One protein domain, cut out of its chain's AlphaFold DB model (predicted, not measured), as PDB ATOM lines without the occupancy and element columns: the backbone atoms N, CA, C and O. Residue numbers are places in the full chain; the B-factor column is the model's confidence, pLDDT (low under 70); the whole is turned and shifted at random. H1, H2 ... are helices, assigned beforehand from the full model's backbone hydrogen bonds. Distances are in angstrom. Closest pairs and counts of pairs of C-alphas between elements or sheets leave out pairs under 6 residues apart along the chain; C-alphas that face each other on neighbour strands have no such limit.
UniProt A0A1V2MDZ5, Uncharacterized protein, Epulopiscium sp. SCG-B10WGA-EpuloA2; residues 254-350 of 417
ATOM      1  N   LYS A 254       1.517  19.005  50.926       85.25
ATOM      2  CA  LYS A 254       1.949  18.737  52.308       85.25
ATOM      3  C   LYS A 254       3.250  17.937  52.365       85.25
ATOM      4  O   LYS A 254       4.093  18.206  53.222       85.25
ATOM      5  N   ASN A 255       3.414  16.950  51.488       82.38
ATOM      6  CA  ASN A 255       4.632  16.151  51.422       82.38
ATOM      7  C   ASN A 255       5.826  16.976  50.918       82.38
ATOM      8  O   ASN A 255       6.906  16.882  51.498       82.38
ATOM      9  N   ILE A 256       5.626  17.835  49.914       80.62
ATOM     10  CA  ILE A 256       6.631  18.785  49.414       80.62
ATOM     11  C   ILE A 256       7.142  19.662  50.555       80.62
ATOM     12  O   ILE A 256       8.349  19.754  50.769       80.62
ATOM     13  N   GLU A 257       6.243  20.255  51.342       83.88
ATOM     14  CA  GLU A 257       6.645  21.132  52.444       83.88
ATOM     15  C   GLU A 257       7.380  20.363  53.555       83.88
ATOM     16  O   GLU A 257       8.394  20.830  54.083       83.88
ATOM     17  N   LYS A 258       6.939  19.138  53.874       85.38
ATOM     18  CA  LYS A 258       7.640  18.261  54.826       85.38
ATOM     19  C   LYS A 258       9.049  17.910  54.338       85.38
ATOM     20  O   LYS A 258       9.997  17.948  55.123       85.38
ATOM     21  N   GLN A 259       9.195  17.581  53.056       81.19
ATOM     22  CA  GLN A 259      10.489  17.250  52.458       81.19
ATOM     23  C   GLN A 259      11.409  18.460  52.410       81.19
ATOM     24  O   GLN A 259      12.564  18.343  52.805       81.19
ATOM     25  N   ARG A 260      10.897  19.634  52.035       84.69
ATOM     26  CA  ARG A 260      11.657  20.886  52.047       84.69
ATOM     27  C   ARG A 260      12.273  21.158  53.419       84.69
ATOM     28  O   ARG A 260      13.473  21.391  53.500       84.69
ATOM     29  N   LYS A 261      11.482  21.076  54.496       88.88
ATOM     30  CA  LYS A 261      11.979  21.258  55.874       88.88
ATOM     31  C   LYS A 261      13.063  20.244  56.234       88.88
ATOM     32  O   LYS A 261      14.073  20.605  56.828       88.88
ATOM     33  N   LYS A 262      12.872  18.984  55.839       88.75
ATOM     34  CA  LYS A 262      13.850  17.921  56.078       88.75
ATOM     35  C   LYS A 262      15.164  18.162  55.330       88.75
ATOM     36  O   LYS A 262      16.221  18.001  55.924       88.75
ATOM     37  N   ILE A 263      15.099  18.554  54.058       89.19
ATOM     38  CA  ILE A 263      16.282  18.832  53.232       89.19
ATOM     39  C   ILE A 263      17.049  20.030  53.791       89.19
ATOM     40  O   ILE A 263      18.266  19.956  53.883       89.19
ATOM     41  N   VAL A 264      16.356  21.100  54.200       91.56
ATOM     42  CA  VAL A 264      16.993  22.257  54.855       91.56
ATOM     43  C   VAL A 264      17.776  21.811  56.087       91.56
ATOM     44  O   VAL A 264      18.970  22.072  56.150       91.56
ATOM     45  N   LYS A 265      17.146  21.043  56.986       92.94
ATOM     46  CA  LYS A 265      17.814  20.519  58.185       92.94
ATOM     47  C   LYS A 265      19.046  19.669  57.846       92.94
ATOM     48  O   LYS A 265      20.098  19.848  58.440       92.94
ATOM     49  N   MET A 266      18.938  18.780  56.857       91.81
ATOM     50  CA  MET A 266      20.073  17.958  56.415       91.81
ATOM     51  C   MET A 266      21.210  18.800  55.824       91.81
ATOM     52  O   MET A 266      22.377  18.506  56.057       91.81
ATOM     53  N   LEU A 267      20.880  19.833  55.044       92.25
ATOM     54  CA  LEU A 267      21.867  20.749  54.476       92.25
ATOM     55  C   LEU A 267      22.559  21.578  55.563       92.25
ATOM     56  O   LEU A 267      23.757  21.792  55.446       92.25
ATOM     57  N   GLU A 268      21.837  22.027  56.589       93.19
ATOM     58  CA  GLU A 268      22.407  22.738  57.744       93.19
ATOM     59  C   GLU A 268      23.377  21.835  58.520       93.19
ATOM     60  O   GLU A 268      24.548  22.187  58.660       93.19
ATOM     61  N   GLU A 269      22.934  20.635  58.910       93.50
ATOM     62  CA  GLU A 269      23.750  19.655  59.648       93.50
ATOM     63  C   GLU A 269      25.008  19.221  58.880       93.50
ATOM     64  O   GLU A 269      26.066  19.003  59.470       93.50
ATOM     65  N   GLU A 270      24.906  19.055  57.561       93.38
ATOM     66  CA  GLU A 270      26.034  18.620  56.737       93.38
ATOM     67  C   GLU A 270      26.983  19.784  56.407       93.38
ATOM     68  O   GLU A 270      28.194  19.581  56.298       93.38
ATOM     69  N   LYS A 271      26.468  21.017  56.293       91.00
ATOM     70  CA  LYS A 271      27.272  22.227  56.044       91.00
ATOM     71  C   LYS A 271      28.245  22.519  57.180       91.00
ATOM     72  O   LYS A 271      29.345  22.996  56.912       91.00
ATOM     73  N   GLU A 272      27.866  22.209  58.416       90.94
ATOM     74  CA  GLU A 272      28.751  22.312  59.584       90.94
ATOM     75  C   GLU A 272      29.935  21.337  59.512       90.94
ATOM     76  O   GLU A 272      30.998  21.609  60.063       90.94
ATOM     77  N   LYS A 273      29.777  20.216  58.799       92.12
ATOM     78  CA  LYS A 273      30.759  19.124  58.754       92.12
ATOM     79  C   LYS A 273      31.636  19.159  57.510       92.12
ATOM     80  O   LYS A 273      32.810  18.799  57.574       92.12
ATOM     81  N   ASN A 274      31.076  19.529  56.358       87.62
ATOM     82  CA  ASN A 274      31.738  19.351  55.070       87.62
ATOM     83  C   ASN A 274      31.442  20.494  54.086       87.62
ATOM     84  O   ASN A 274      30.298  20.882  53.860       87.62
ATOM     85  N   LYS A 275      32.479  20.979  53.392       84.56
ATOM     86  CA  LYS A 275      32.340  21.975  52.312       84.56
ATOM     87  C   LYS A 275      31.529  21.451  51.115       84.56
ATOM     88  O   LYS A 275      30.916  22.247  50.408       84.56
ATOM     89  N   ASN A 276      31.474  20.132  50.919       86.06
ATOM     90  CA  ASN A 276      30.721  19.452  49.857       86.06
ATOM     91  C   ASN A 276      29.293  19.045  50.273       86.06
ATOM     92  O   ASN A 276      28.679  18.195  49.627       86.06
ATOM     93  N   TYR A 277      28.735  19.663  51.318       89.06
ATOM     94  CA  TYR A 277      27.443  19.302  51.913       89.06
ATOM     95  C   TYR A 277      26.282  19.125  50.925       89.06
ATOM     96  O   TYR A 277      25.486  18.199  51.059       89.06
ATOM     97  N   ILE A 278      26.193  19.967  49.893       88.06
ATOM     98  CA  ILE A 278      25.130  19.879  48.879       88.06
ATOM     99  C   ILE A 278      25.204  18.553  48.120       88.06
ATOM    100  O   ILE A 278      24.180  17.905  47.904       88.06
ATOM    101  N   GLN A 279      26.412  18.145  47.727       86.38
ATOM    102  CA  GLN A 279      26.629  16.896  47.010       86.38
ATOM    103  C   GLN A 279      26.300  15.702  47.909       86.38
ATOM    104  O   GLN A 279      25.531  14.838  47.494       86.38
ATOM    105  N   ASN A 280      26.804  15.708  49.146       88.25
ATOM    106  CA  ASN A 280      26.596  14.630  50.115       88.25
ATOM    107  C   ASN A 280      25.105  14.423  50.417       88.25
ATOM    108  O   ASN A 280      24.597  13.302  50.346       88.25
ATOM    109  N   VAL A 281      24.371  15.508  50.697       88.94
ATOM    110  CA  VAL A 281      22.929  15.435  50.962       88.94
ATOM    111  C   VAL A 281      22.184  14.944  49.725       88.94
ATOM    112  O   VAL A 281      21.319  14.078  49.841       88.94
ATOM    113  N   TRP A 282      22.512  15.440  48.531       85.38
ATOM    114  CA  TRP A 282      21.857  14.979  47.310       85.38
ATOM    115  C   TRP A 282      22.091  13.485  47.048       85.38
ATOM    116  O   TRP A 282      21.136  12.754  46.786       85.38
ATOM    117  N   GLU A 283      23.333  13.008  47.148       84.88
ATOM    118  CA  GLU A 283      23.678  11.590  46.973       84.88
ATOM    119  C   GLU A 283      22.984  10.699  48.002       84.88
ATOM    120  O   GLU A 283      22.469   9.633  47.648       84.88
ATOM    121  N   TYR A 284      22.891  11.155  49.254       86.50
ATOM    122  CA  TYR A 284      22.119  10.467  50.281       86.50
ATOM    123  C   TYR A 284      20.648  10.333  49.872       86.50
ATOM    124  O   TYR A 284      20.085   9.238  49.951       86.50
ATOM    125  N   ILE A 285      20.014  11.419  49.413       81.94
ATOM    126  CA  ILE A 285      18.593  11.389  49.040       81.94
ATOM    127  C   ILE A 285      18.385  10.498  47.803       81.94
ATOM    128  O   ILE A 285      17.473   9.671  47.816       81.94
ATOM    129  N   GLN A 286      19.251  10.577  46.787       78.38
ATOM    130  CA  GLN A 286      19.198   9.695  45.611       78.38
ATOM    131  C   GLN A 286      19.353   8.220  45.987       78.38
ATOM    132  O   GLN A 286      18.588   7.369  45.531       78.38
ATOM    133  N   THR A 287      20.321   7.910  46.848       80.12
ATOM    134  CA  THR A 287      20.548   6.545  47.333       80.12
ATOM    135  C   THR A 287      19.336   6.034  48.097       80.12
ATOM    136  O   THR A 287      18.939   4.878  47.940       80.12
ATOM    137  N   LYS A 288      18.723   6.893  48.916       78.31
ATOM    138  CA  LYS A 288      17.515   6.563  49.663       78.31
ATOM    139  C   LYS A 288      16.330   6.291  48.736       78.31
ATOM    140  O   LYS A 288      15.657   5.279  48.902       78.31
ATOM    141  N   GLU A 289      16.120   7.135  47.730       72.75
ATOM    142  CA  GLU A 289      15.076   6.938  46.720       72.75
ATOM    143  C   GLU A 289      15.255   5.608  45.972       72.75
ATOM    144  O   GLU A 289      14.308   4.829  45.841       72.75
ATOM    145  N   PHE A 290      16.487   5.303  45.554       71.44
ATOM    146  CA  PHE A 290      16.808   4.053  44.872       71.44
ATOM    147  C   PHE A 290      16.547   2.820  45.751       71.44
ATOM    148  O   PHE A 290      15.957   1.841  45.288       71.44
ATOM    149  N   LYS A 291      16.968   2.864  47.023       69.38
ATOM    150  CA  LYS A 291      16.838   1.741  47.964       69.38
ATOM    151  C   LYS A 291      15.395   1.489  48.377       69.38
ATOM    152  O   LYS A 291      14.965   0.340  48.415       69.38
ATOM    153  N   GLU A 292      14.653   2.545  48.690       65.56
ATOM    154  CA  GLU A 292      13.316   2.388  49.253       65.56
ATOM    155  C   GLU A 292      12.219   2.288  48.177       65.56
ATOM    156  O   GLU A 292      11.079   1.974  48.504       65.56
ATOM    157  N   ARG A 293      12.544   2.513  46.890       58.12
ATOM    158  CA  ARG A 293      11.596   2.538  45.751       58.12
ATOM    159  C   ARG A 293      10.397   3.475  45.952       58.12
ATOM    160  O   ARG A 293       9.410   3.362  45.225       58.12
ATOM    161  N   TYR A 294      10.477   4.380  46.922       54.44
ATOM    162  CA  TYR A 294       9.445   5.366  47.190       54.44
ATOM    163  C   TYR A 294       9.650   6.578  46.291       54.44
ATOM    164  O   TYR A 294      10.767   7.061  46.105       54.44
ATOM    165  N   GLY A 295       8.546   7.123  45.799       52.59
ATOM    166  CA  GLY A 295       8.415   8.457  45.244       52.59
ATOM    167  C   GLY A 295       8.661   9.517  46.312       52.59
ATOM    168  O   GLY A 295       7.771  10.297  46.653       52.59
ATOM    169  N   ILE A 296       9.890   9.579  46.829       54.41
ATOM    170  CA  ILE A 296      10.410  10.821  47.381       54.41
ATOM    171  C   ILE A 296      10.318  11.827  46.231       54.41
ATOM    172  O   ILE A 296      10.721  11.555  45.094       54.41
ATOM    173  N   LEU A 297       9.694  12.961  46.523       57.72
ATOM    174  CA  LEU A 297       9.659  14.115  45.643       57.72
ATOM    175  C   LEU A 297      11.050  14.735  45.723       57.72
ATOM    176  O   LEU A 297      11.245  15.794  46.315       57.72
ATOM    177  N   ILE A 298      12.042  14.088  45.119       58.84
ATOM    178  CA  ILE A 298      13.227  14.829  44.717       58.84
ATOM    179  C   ILE A 298      12.796  15.667  43.518       58.84
ATOM    180  O   ILE A 298      13.124  15.363  42.382       58.84
ATOM    181  N   ASP A 299      11.982  16.697  43.739       68.69
ATOM    182  CA  ASP A 299      11.926  17.744  42.740       68.69
ATOM    183  C   ASP A 299      13.224  18.535  42.902       68.69
ATOM    184  O   ASP A 299      13.508  19.060  43.986       68.69
ATOM    185  N   LEU A 300      14.046  18.575  41.854       73.94
ATOM    186  CA  LEU A 300      15.285  19.354  41.867       73.94
ATOM    187  C   LEU A 300      14.996  20.797  42.298       73.94
ATOM    188  O   LEU A 300      15.802  21.404  43.003       73.94
ATOM    189  N   GLN A 301      13.825  21.321  41.938       75.38
ATOM    190  CA  GLN A 301      13.370  22.638  42.347       75.38
ATOM    191  C   GLN A 301      13.264  22.767  43.873       75.38
ATOM    192  O   GLN A 301      13.737  23.754  44.433       75.38
ATOM    193  N   ILE A 302      12.724  21.759  44.569       78.62
ATOM    194  CA  ILE A 302      12.641  21.742  46.041       78.62
ATOM    195  C   ILE A 302      14.045  21.759  46.646       78.62
ATOM    196  O   ILE A 302      14.292  22.474  47.619       78.62
ATOM    197  N   PHE A 303      14.969  20.993  46.066       83.19
ATOM    198  CA  PHE A 303      16.351  20.941  46.528       83.19
ATOM    199  C   PHE A 303      17.073  22.279  46.317       83.19
ATOM    200  O   PHE A 303      17.694  22.800  47.241       83.19
ATOM    201  N   ILE A 304      16.920  22.890  45.140       82.75
ATOM    202  CA  ILE A 304      17.448  24.224  44.827       82.75
ATOM    203  C   ILE A 304      16.884  25.272  45.793       82.75
ATOM    204  O   ILE A 304      17.631  26.101  46.310       82.75
ATOM    205  N   GLU A 305      15.584  25.242  46.073       83.56
ATOM    206  CA  GLU A 305      14.954  26.147  47.038       83.56
ATOM    207  C   GLU A 305      15.474  25.942  48.464       83.56
ATOM    208  O   GLU A 305      15.633  26.917  49.199       83.56
ATOM    209  N   ALA A 306      15.787  24.705  48.854       87.69
ATOM    210  CA  ALA A 306      16.415  24.422  50.139       87.69
ATOM    211  C   ALA A 306      17.848  24.983  50.210       87.69
ATOM    212  O   ALA A 306      18.182  25.643  51.192       87.69
ATOM    213  N   ILE A 307      18.654  24.831  49.149       87.25
ATOM    214  CA  ILE A 307      19.991  25.454  49.056       87.25
ATOM    215  C   ILE A 307      19.880  26.972  49.230       87.25
ATOM    216  O   ILE A 307      20.641  27.556  49.998       87.25
ATOM    217  N   LYS A 308      18.898  27.612  48.577       87.12
ATOM    218  CA  LYS A 308      18.670  29.063  48.697       87.12
ATOM    219  C   LYS A 308      18.382  29.526  50.121       87.12
ATOM    220  O   LYS A 308      18.732  30.649  50.471       87.12
ATOM    221  N   LYS A 309      17.751  28.683  50.940       87.38
ATOM    222  CA  LYS A 309      17.483  28.999  52.349       87.38
ATOM    223  C   LYS A 309      18.736  28.888  53.220       87.38
ATOM    224  O   LYS A 309      18.921  29.723  54.101       87.38
ATOM    225  N   VAL A 310      19.585  27.895  52.958       87.31
ATOM    226  CA  VAL A 310      20.780  27.590  53.769       87.31
ATOM    227  C   VAL A 310      21.993  28.444  53.381       87.31
ATOM    228  O   VAL A 310      22.828  28.778  54.227       87.31
ATOM    229  N   ASP A 311      22.118  28.818  52.106       81.50
ATOM    230  CA  ASP A 311      23.252  29.585  51.592       81.50
ATOM    231  C   ASP A 311      22.820  30.987  51.145       81.50
ATOM    232  O   ASP A 311      22.309  31.166  50.043       81.50
ATOM    233  N   LYS A 312      23.005  31.992  52.016       73.69
ATOM    234  CA  LYS A 312      22.577  33.388  51.778       73.69
ATOM    235  C   LYS A 312      23.603  34.234  51.013       73.69
ATOM    236  O   LYS A 312      23.241  35.261  50.448       73.69
ATOM    237  N   LYS A 313      24.880  33.832  50.997       69.44
ATOM    238  CA  LYS A 313      25.980  34.555  50.337       69.44
ATOM    239  C   LYS A 313      26.572  33.646  49.253       69.44
ATOM    240  O   LYS A 313      27.220  32.668  49.585       69.44
ATOM    241  N   ASN A 314      26.377  33.980  47.973       69.06
ATOM    242  CA  ASN A 314      26.827  33.231  46.770       69.06
ATOM    243  C   ASN A 314      25.943  32.079  46.263       69.06
ATOM    244  O   ASN A 314      26.371  31.289  45.417       69.06
ATOM    245  N   THR A 315      24.676  32.055  46.659       78.50
ATOM    246  CA  THR A 315      23.672  31.048  46.293       78.50
ATOM    247  C   THR A 315      23.649  30.680  44.804       78.50
ATOM    248  O   THR A 315      23.656  29.503  44.451       78.50
ATOM    249  N   ASN A 316      23.664  31.672  43.907       79.00
ATOM    250  CA  ASN A 316      23.580  31.437  42.461       79.00
ATOM    251  C   ASN A 316      24.812  30.705  41.915       79.00
ATOM    252  O   ASN A 316      24.682  29.831  41.060       79.00
ATOM    253  N   ARG A 317      26.008  31.023  42.429       78.94
ATOM    254  CA  ARG A 317      27.254  30.353  42.033       78.94
ATOM    255  C   ARG A 317      27.286  28.920  42.555       78.94
ATOM    256  O   ARG A 317      27.703  28.019  41.829       78.94
ATOM    257  N   THR A 318      26.814  28.716  43.782       77.62
ATOM    258  CA  THR A 318      26.683  27.402  44.417       77.62
ATOM    259  C   THR A 318      25.712  26.500  43.643       77.62
ATOM    260  O   THR A 318      26.078  25.386  43.270       77.62
ATOM    261  N   ILE A 319      24.516  27.001  43.309       79.38
ATOM    262  CA  ILE A 319      23.522  26.276  42.498       79.38
ATOM    263  C   ILE A 319      24.080  25.961  41.111       79.38
ATOM    264  O   ILE A 319      23.966  24.827  40.657       79.38
ATOM    265  N   LYS A 320      24.709  26.940  40.448       79.69
ATOM    266  CA  LYS A 320      25.281  26.747  39.113       79.69
ATOM    267  C   LYS A 320      26.316  25.620  39.102       79.69
ATOM    268  O   LYS A 320      26.200  24.716  38.289       79.69
ATOM    269  N   ARG A 321      27.256  25.604  40.055       78.94
ATOM    270  CA  ARG A 321      28.238  24.509  40.193       78.94
ATOM    271  C   ARG A 321      27.577  23.151  40.423       78.94
ATOM    272  O   ARG A 321      28.004  22.161  39.841       78.94
ATOM    273  N   PHE A 322      26.541  23.101  41.257       78.69
ATOM    274  CA  PHE A 322      25.804  21.866  41.513       78.69
ATOM    275  C   PHE A 322      25.089  21.339  40.254       78.69
ATOM    276  O   PHE A 322      25.140  20.141  39.982       78.69
ATOM    277  N   VAL A 323      24.461  22.225  39.476       76.00
ATOM    278  CA  VAL A 323      23.734  21.877  38.243       76.00
ATOM    279  C   VAL A 323      24.689  21.518  37.100       76.00
ATOM    280  O   VAL A 323      24.470  20.516  36.423       76.00
ATOM    281  N   ASP A 324      25.756  22.295  36.898       73.75
ATOM    282  CA  ASP A 324      26.710  22.113  35.793       73.75
ATOM    283  C   ASP A 324      27.478  20.782  35.900       73.75
ATOM    284  O   ASP A 324      27.829  20.187  34.883       73.75
ATOM    285  N   ASN A 325      27.669  20.266  37.117       67.94
ATOM    286  CA  ASN A 325      28.355  18.996  37.380       67.94
ATOM    287  C   ASN A 325      27.469  17.748  37.191       67.94
ATOM    288  O   ASN A 325      27.880  16.638  37.538       67.94
ATOM    289  N   ARG A 326      26.235  17.890  36.690       69.38
ATOM    290  CA  ARG A 326      25.247  16.800  36.613       69.38
ATOM    291  C   ARG A 326      24.812  16.533  35.178       69.38
ATOM    292  O   ARG A 326      24.796  17.410  34.317       69.38
ATOM    293  N   ASN A 327      24.373  15.299  34.934       65.31
ATOM    294  CA  ASN A 327      23.744  14.943  33.671       65.31
ATOM    295  C   ASN A 327      22.424  15.727  33.508       65.31
ATOM    296  O   ASN A 327      21.485  15.559  34.290       65.31
ATOM    297  N   LYS A 328      22.368  16.575  32.475       64.44
ATOM    298  CA  LYS A 328      21.221  17.435  32.152       64.44
ATOM    299  C   LYS A 328      19.925  16.645  31.934       64.44
ATOM    300  O   LYS A 328      18.861  17.151  32.280       64.44
ATOM    301  N   GLU A 329      19.998  15.417  31.421       58.44
ATOM    302  CA  GLU A 329      18.822  14.557  31.211       58.44
ATOM    303  C   GLU A 329      18.211  14.094  32.542       58.44
ATOM    304  O   GLU A 329      17.002  14.193  32.738       58.44
ATOM    305  N   LEU A 330      19.053  13.692  33.502       62.72
ATOM    306  CA  LEU A 330      18.624  13.331  34.859       62.72
ATOM    307  C   LEU A 330      17.972  14.525  35.568       62.72
ATOM    308  O   LEU A 330      16.912  14.385  36.172       62.72
ATOM    309  N   LEU A 331      18.563  15.717  35.462       63.19
ATOM    310  CA  LEU A 331      18.005  16.936  36.061       63.19
ATOM    311  C   LEU A 331      16.629  17.294  35.479       63.19
ATOM    312  O   LEU A 331      15.740  17.708  36.222       63.19
ATOM    313  N   GLN A 332      16.424  17.094  34.173       62.66
ATOM    314  CA  GLN A 332      15.127  17.328  33.535       62.66
ATOM    315  C   GLN A 332      14.034  16.385  34.051       62.66
ATOM    316  O   GLN A 332      12.896  16.828  34.211       62.66
ATOM    317  N   GLU A 333      14.344  15.123  34.353       62.47
ATOM    318  CA  GLU A 333      13.369  14.188  34.935       62.47
ATOM    319  C   GLU A 333      12.916  14.629  36.336       62.47
ATOM    320  O   GLU A 333      11.719  14.587  36.639       62.47
ATOM    321  N   TYR A 334      13.846  15.137  37.150       63.22
ATOM    322  CA  TYR A 334      13.570  15.627  38.504       63.22
ATOM    323  C   TYR A 334      12.934  17.029  38.550       63.22
ATOM    324  O   TYR A 334      12.408  17.399  39.585       63.22
ATOM    325  N   MET A 335      12.916  17.811  37.466       61.69
ATOM    326  CA  MET A 335      12.321  19.169  37.436       61.69
ATOM    327  C   MET A 335      10.836  19.219  37.026       61.69
ATOM    328  O   MET A 335      10.251  20.295  36.873       61.69
ATOM    329  N   GLN A 336      10.223  18.075  36.721       71.56
ATOM    330  CA  GLN A 336       8.948  18.056  35.994       71.56
ATOM    331  C   GLN A 336       7.755  17.572  36.819       71.56
ATOM    332  O   GLN A 336       6.640  17.608  36.302       71.56
ATOM    333  N   VAL A 337       7.932  17.136  38.071       76.62
ATOM    334  CA  VAL A 337       6.821  16.566  38.854       76.62
ATOM    335  C   VAL A 337       5.765  17.630  39.138       76.62
ATOM    336  O   VAL A 337       4.601  17.430  38.786       76.62
ATOM    337  N   GLN A 338       6.162  18.782  39.685       77.19
ATOM    338  CA  GLN A 338       5.217  19.861  39.985       77.19
ATOM    339  C   GLN A 338       4.601  20.461  38.711       77.19
ATOM    340  O   GLN A 338       3.395  20.691  38.652       77.19
ATOM    341  N   ASN A 339       5.395  20.624  37.648       83.06
ATOM    342  CA  ASN A 339       4.916  21.128  36.355       83.06
ATOM    343  C   ASN A 339       3.863  20.210  35.720       83.06
ATOM    344  O   ASN A 339       2.830  20.682  35.241       83.06
ATOM    345  N   LYS A 340       4.086  18.893  35.756       88.00
ATOM    346  CA  LYS A 340       3.132  17.901  35.248       88.00
ATOM    347  C   LYS A 340       1.903  17.787  36.141       88.00
ATOM    348  O   LYS A 340       0.801  17.646  35.623       88.00
ATOM    349  N   LEU A 341       2.052  17.891  37.463       87.75
ATOM    350  CA  LEU A 341       0.904  17.946  38.370       87.75
ATOM    351  C   LEU A 341       0.033  19.171  38.066       87.75
ATOM    352  O   LEU A 341      -1.180  19.035  37.925       87.75
ATOM    353  N   ASN A 342       0.651  20.339  37.886       85.81
ATOM    354  CA  ASN A 342      -0.037  21.571  37.506       85.81
ATOM    355  C   ASN A 342      -0.747  21.430  36.158       85.81
ATOM    356  O   ASN A 342      -1.878  21.890  36.017       85.81
ATOM    357  N   GLU A 343      -0.138  20.754  35.180       90.44
ATOM    358  CA  GLU A 343      -0.817  20.409  33.931       90.44
ATOM    359  C   GLU A 343      -2.092  19.592  34.186       90.44
ATOM    360  O   GLU A 343      -3.151  19.967  33.678       90.44
ATOM    361  N   LEU A 344      -2.022  18.519  34.982       91.00
ATOM    362  CA  LEU A 344      -3.201  17.701  35.296       91.00
ATOM    363  C   LEU A 344      -4.279  18.524  36.012       91.00
ATOM    364  O   LEU A 344      -5.449  18.434  35.645       91.00
ATOM    365  N   ILE A 345      -3.896  19.353  36.989       88.56
ATOM    366  CA  ILE A 345      -4.820  20.223  37.733       88.56
ATOM    367  C   ILE A 345      -5.510  21.209  36.790       88.56
ATOM    368  O   ILE A 345      -6.735  21.321  36.823       88.56
ATOM    369  N   MET A 346      -4.750  21.901  35.938       88.38
ATOM    370  CA  MET A 346      -5.305  22.854  34.972       88.38
ATOM    371  C   MET A 346      -6.274  22.173  34.013       88.38
ATOM    372  O   MET A 346      -7.334  22.725  33.721       88.38
ATOM    373  N   LYS A 347      -5.942  20.965  33.541       89.38
ATOM    374  CA  LYS A 347      -6.849  20.192  32.693       89.38
ATOM    375  C   LYS A 347      -8.122  19.864  33.466       89.38
ATOM    376  O   LYS A 347      -9.181  20.266  33.000       89.38
ATOM    377  N   ILE A 348      -8.016  19.263  34.656       88.69
ATOM    378  CA  ILE A 348      -9.148  18.861  35.515       88.69
ATOM    379  C   ILE A 348     -10.074  20.030  35.866       88.69
ATOM    380  O   ILE A 348     -11.282  19.862  35.780       88.69
ATOM    381  N   LYS A 349      -9.537  21.212  36.191       83.88
ATOM    382  CA  LYS A 349     -10.322  22.408  36.553       83.88
ATOM    383  C   LYS A 349     -10.912  23.163  35.348       83.88
ATOM    384  O   LYS A 349     -11.390  24.283  35.498       83.88
ATOM    385  N   GLY A 350     -10.883  22.578  34.148       66.94
ATOM    386  CA  GLY A 350     -11.586  23.127  32.985       66.94
ATOM    387  C   GLY A 350     -10.723  23.906  31.992       66.94
ATOM    388  O   GLY A 350     -11.270  24.682  31.204       66.94
TER     389      GLY A 350
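Overview. This is residues 254 to 350 of the 417 residues of an uncharacterized protein of Epulopiscium sp. SCG-B10WGA-EpuloA2 (UniProt A0A1V2MDZ5). A small body of crossed helices has H3 in its middle, between H1 and H4, while residues 339 to 350, mostly H6, stick out as an arm that gives the model much of its length. H1 and H2 make a V with its point at their link, and H5 sits at the start of H3. The printed part has 97 residues and six named helices, H1 to H6 in chain order, with no named strand: all helix. It is compact, with a radius of gyration of the C-alphas of 14.3 A, yet elongated, spanning 48 by 30 by 26 A.

Arrangement. H1, residues 254 to 271, touches H3, residues 300 to 310, at a steep tilt of 51 degrees; their closest C-alphas, Val 264 and Ala 306, are 5.2 A apart. With residues 263 to 271 alone, H1 touches residues 277 to 281 of H2, residues 277 to 292, opposite ways at a steep 47 degrees; the closest C-alphas, Lys 271 and Tyr 277, are 5.1 A apart. H3 and H4, residues 315 to 324, form a helical hairpin and touch at a shallow tilt of 33 degrees, only just short of steep; C-alphas 308 and 315, the closest, are 5.9 A apart. H5, residues 328 to 334, only just touches H3, with 3 pairs of C-alphas within 8 A, the closest Leu 300 and Tyr 334 at 5.3 A. H6, residues 337 to 348, is apart from H1, H2, H3 and H4, and meets H5 only through their link. In all six helices every O i to N i+4 pair is within hydrogen-bond range.

Along the chain. H1 runs 25.8 A from C-alpha 254 at (1.949, 18.737, 52.308); H2 measures 22.2 A, and H6 16.5 A, ending at C-alpha 348 at (-9.148, 18.861, 35.515).

Size, cuts and confidence. The farthest C-alphas, Lys 273 and Gly 350, are 49.7 A apart. The printed part has no cut and no long link. Residues 291 to 299, 313 to 314, 325 to 335 and 350 have pLDDT under 70.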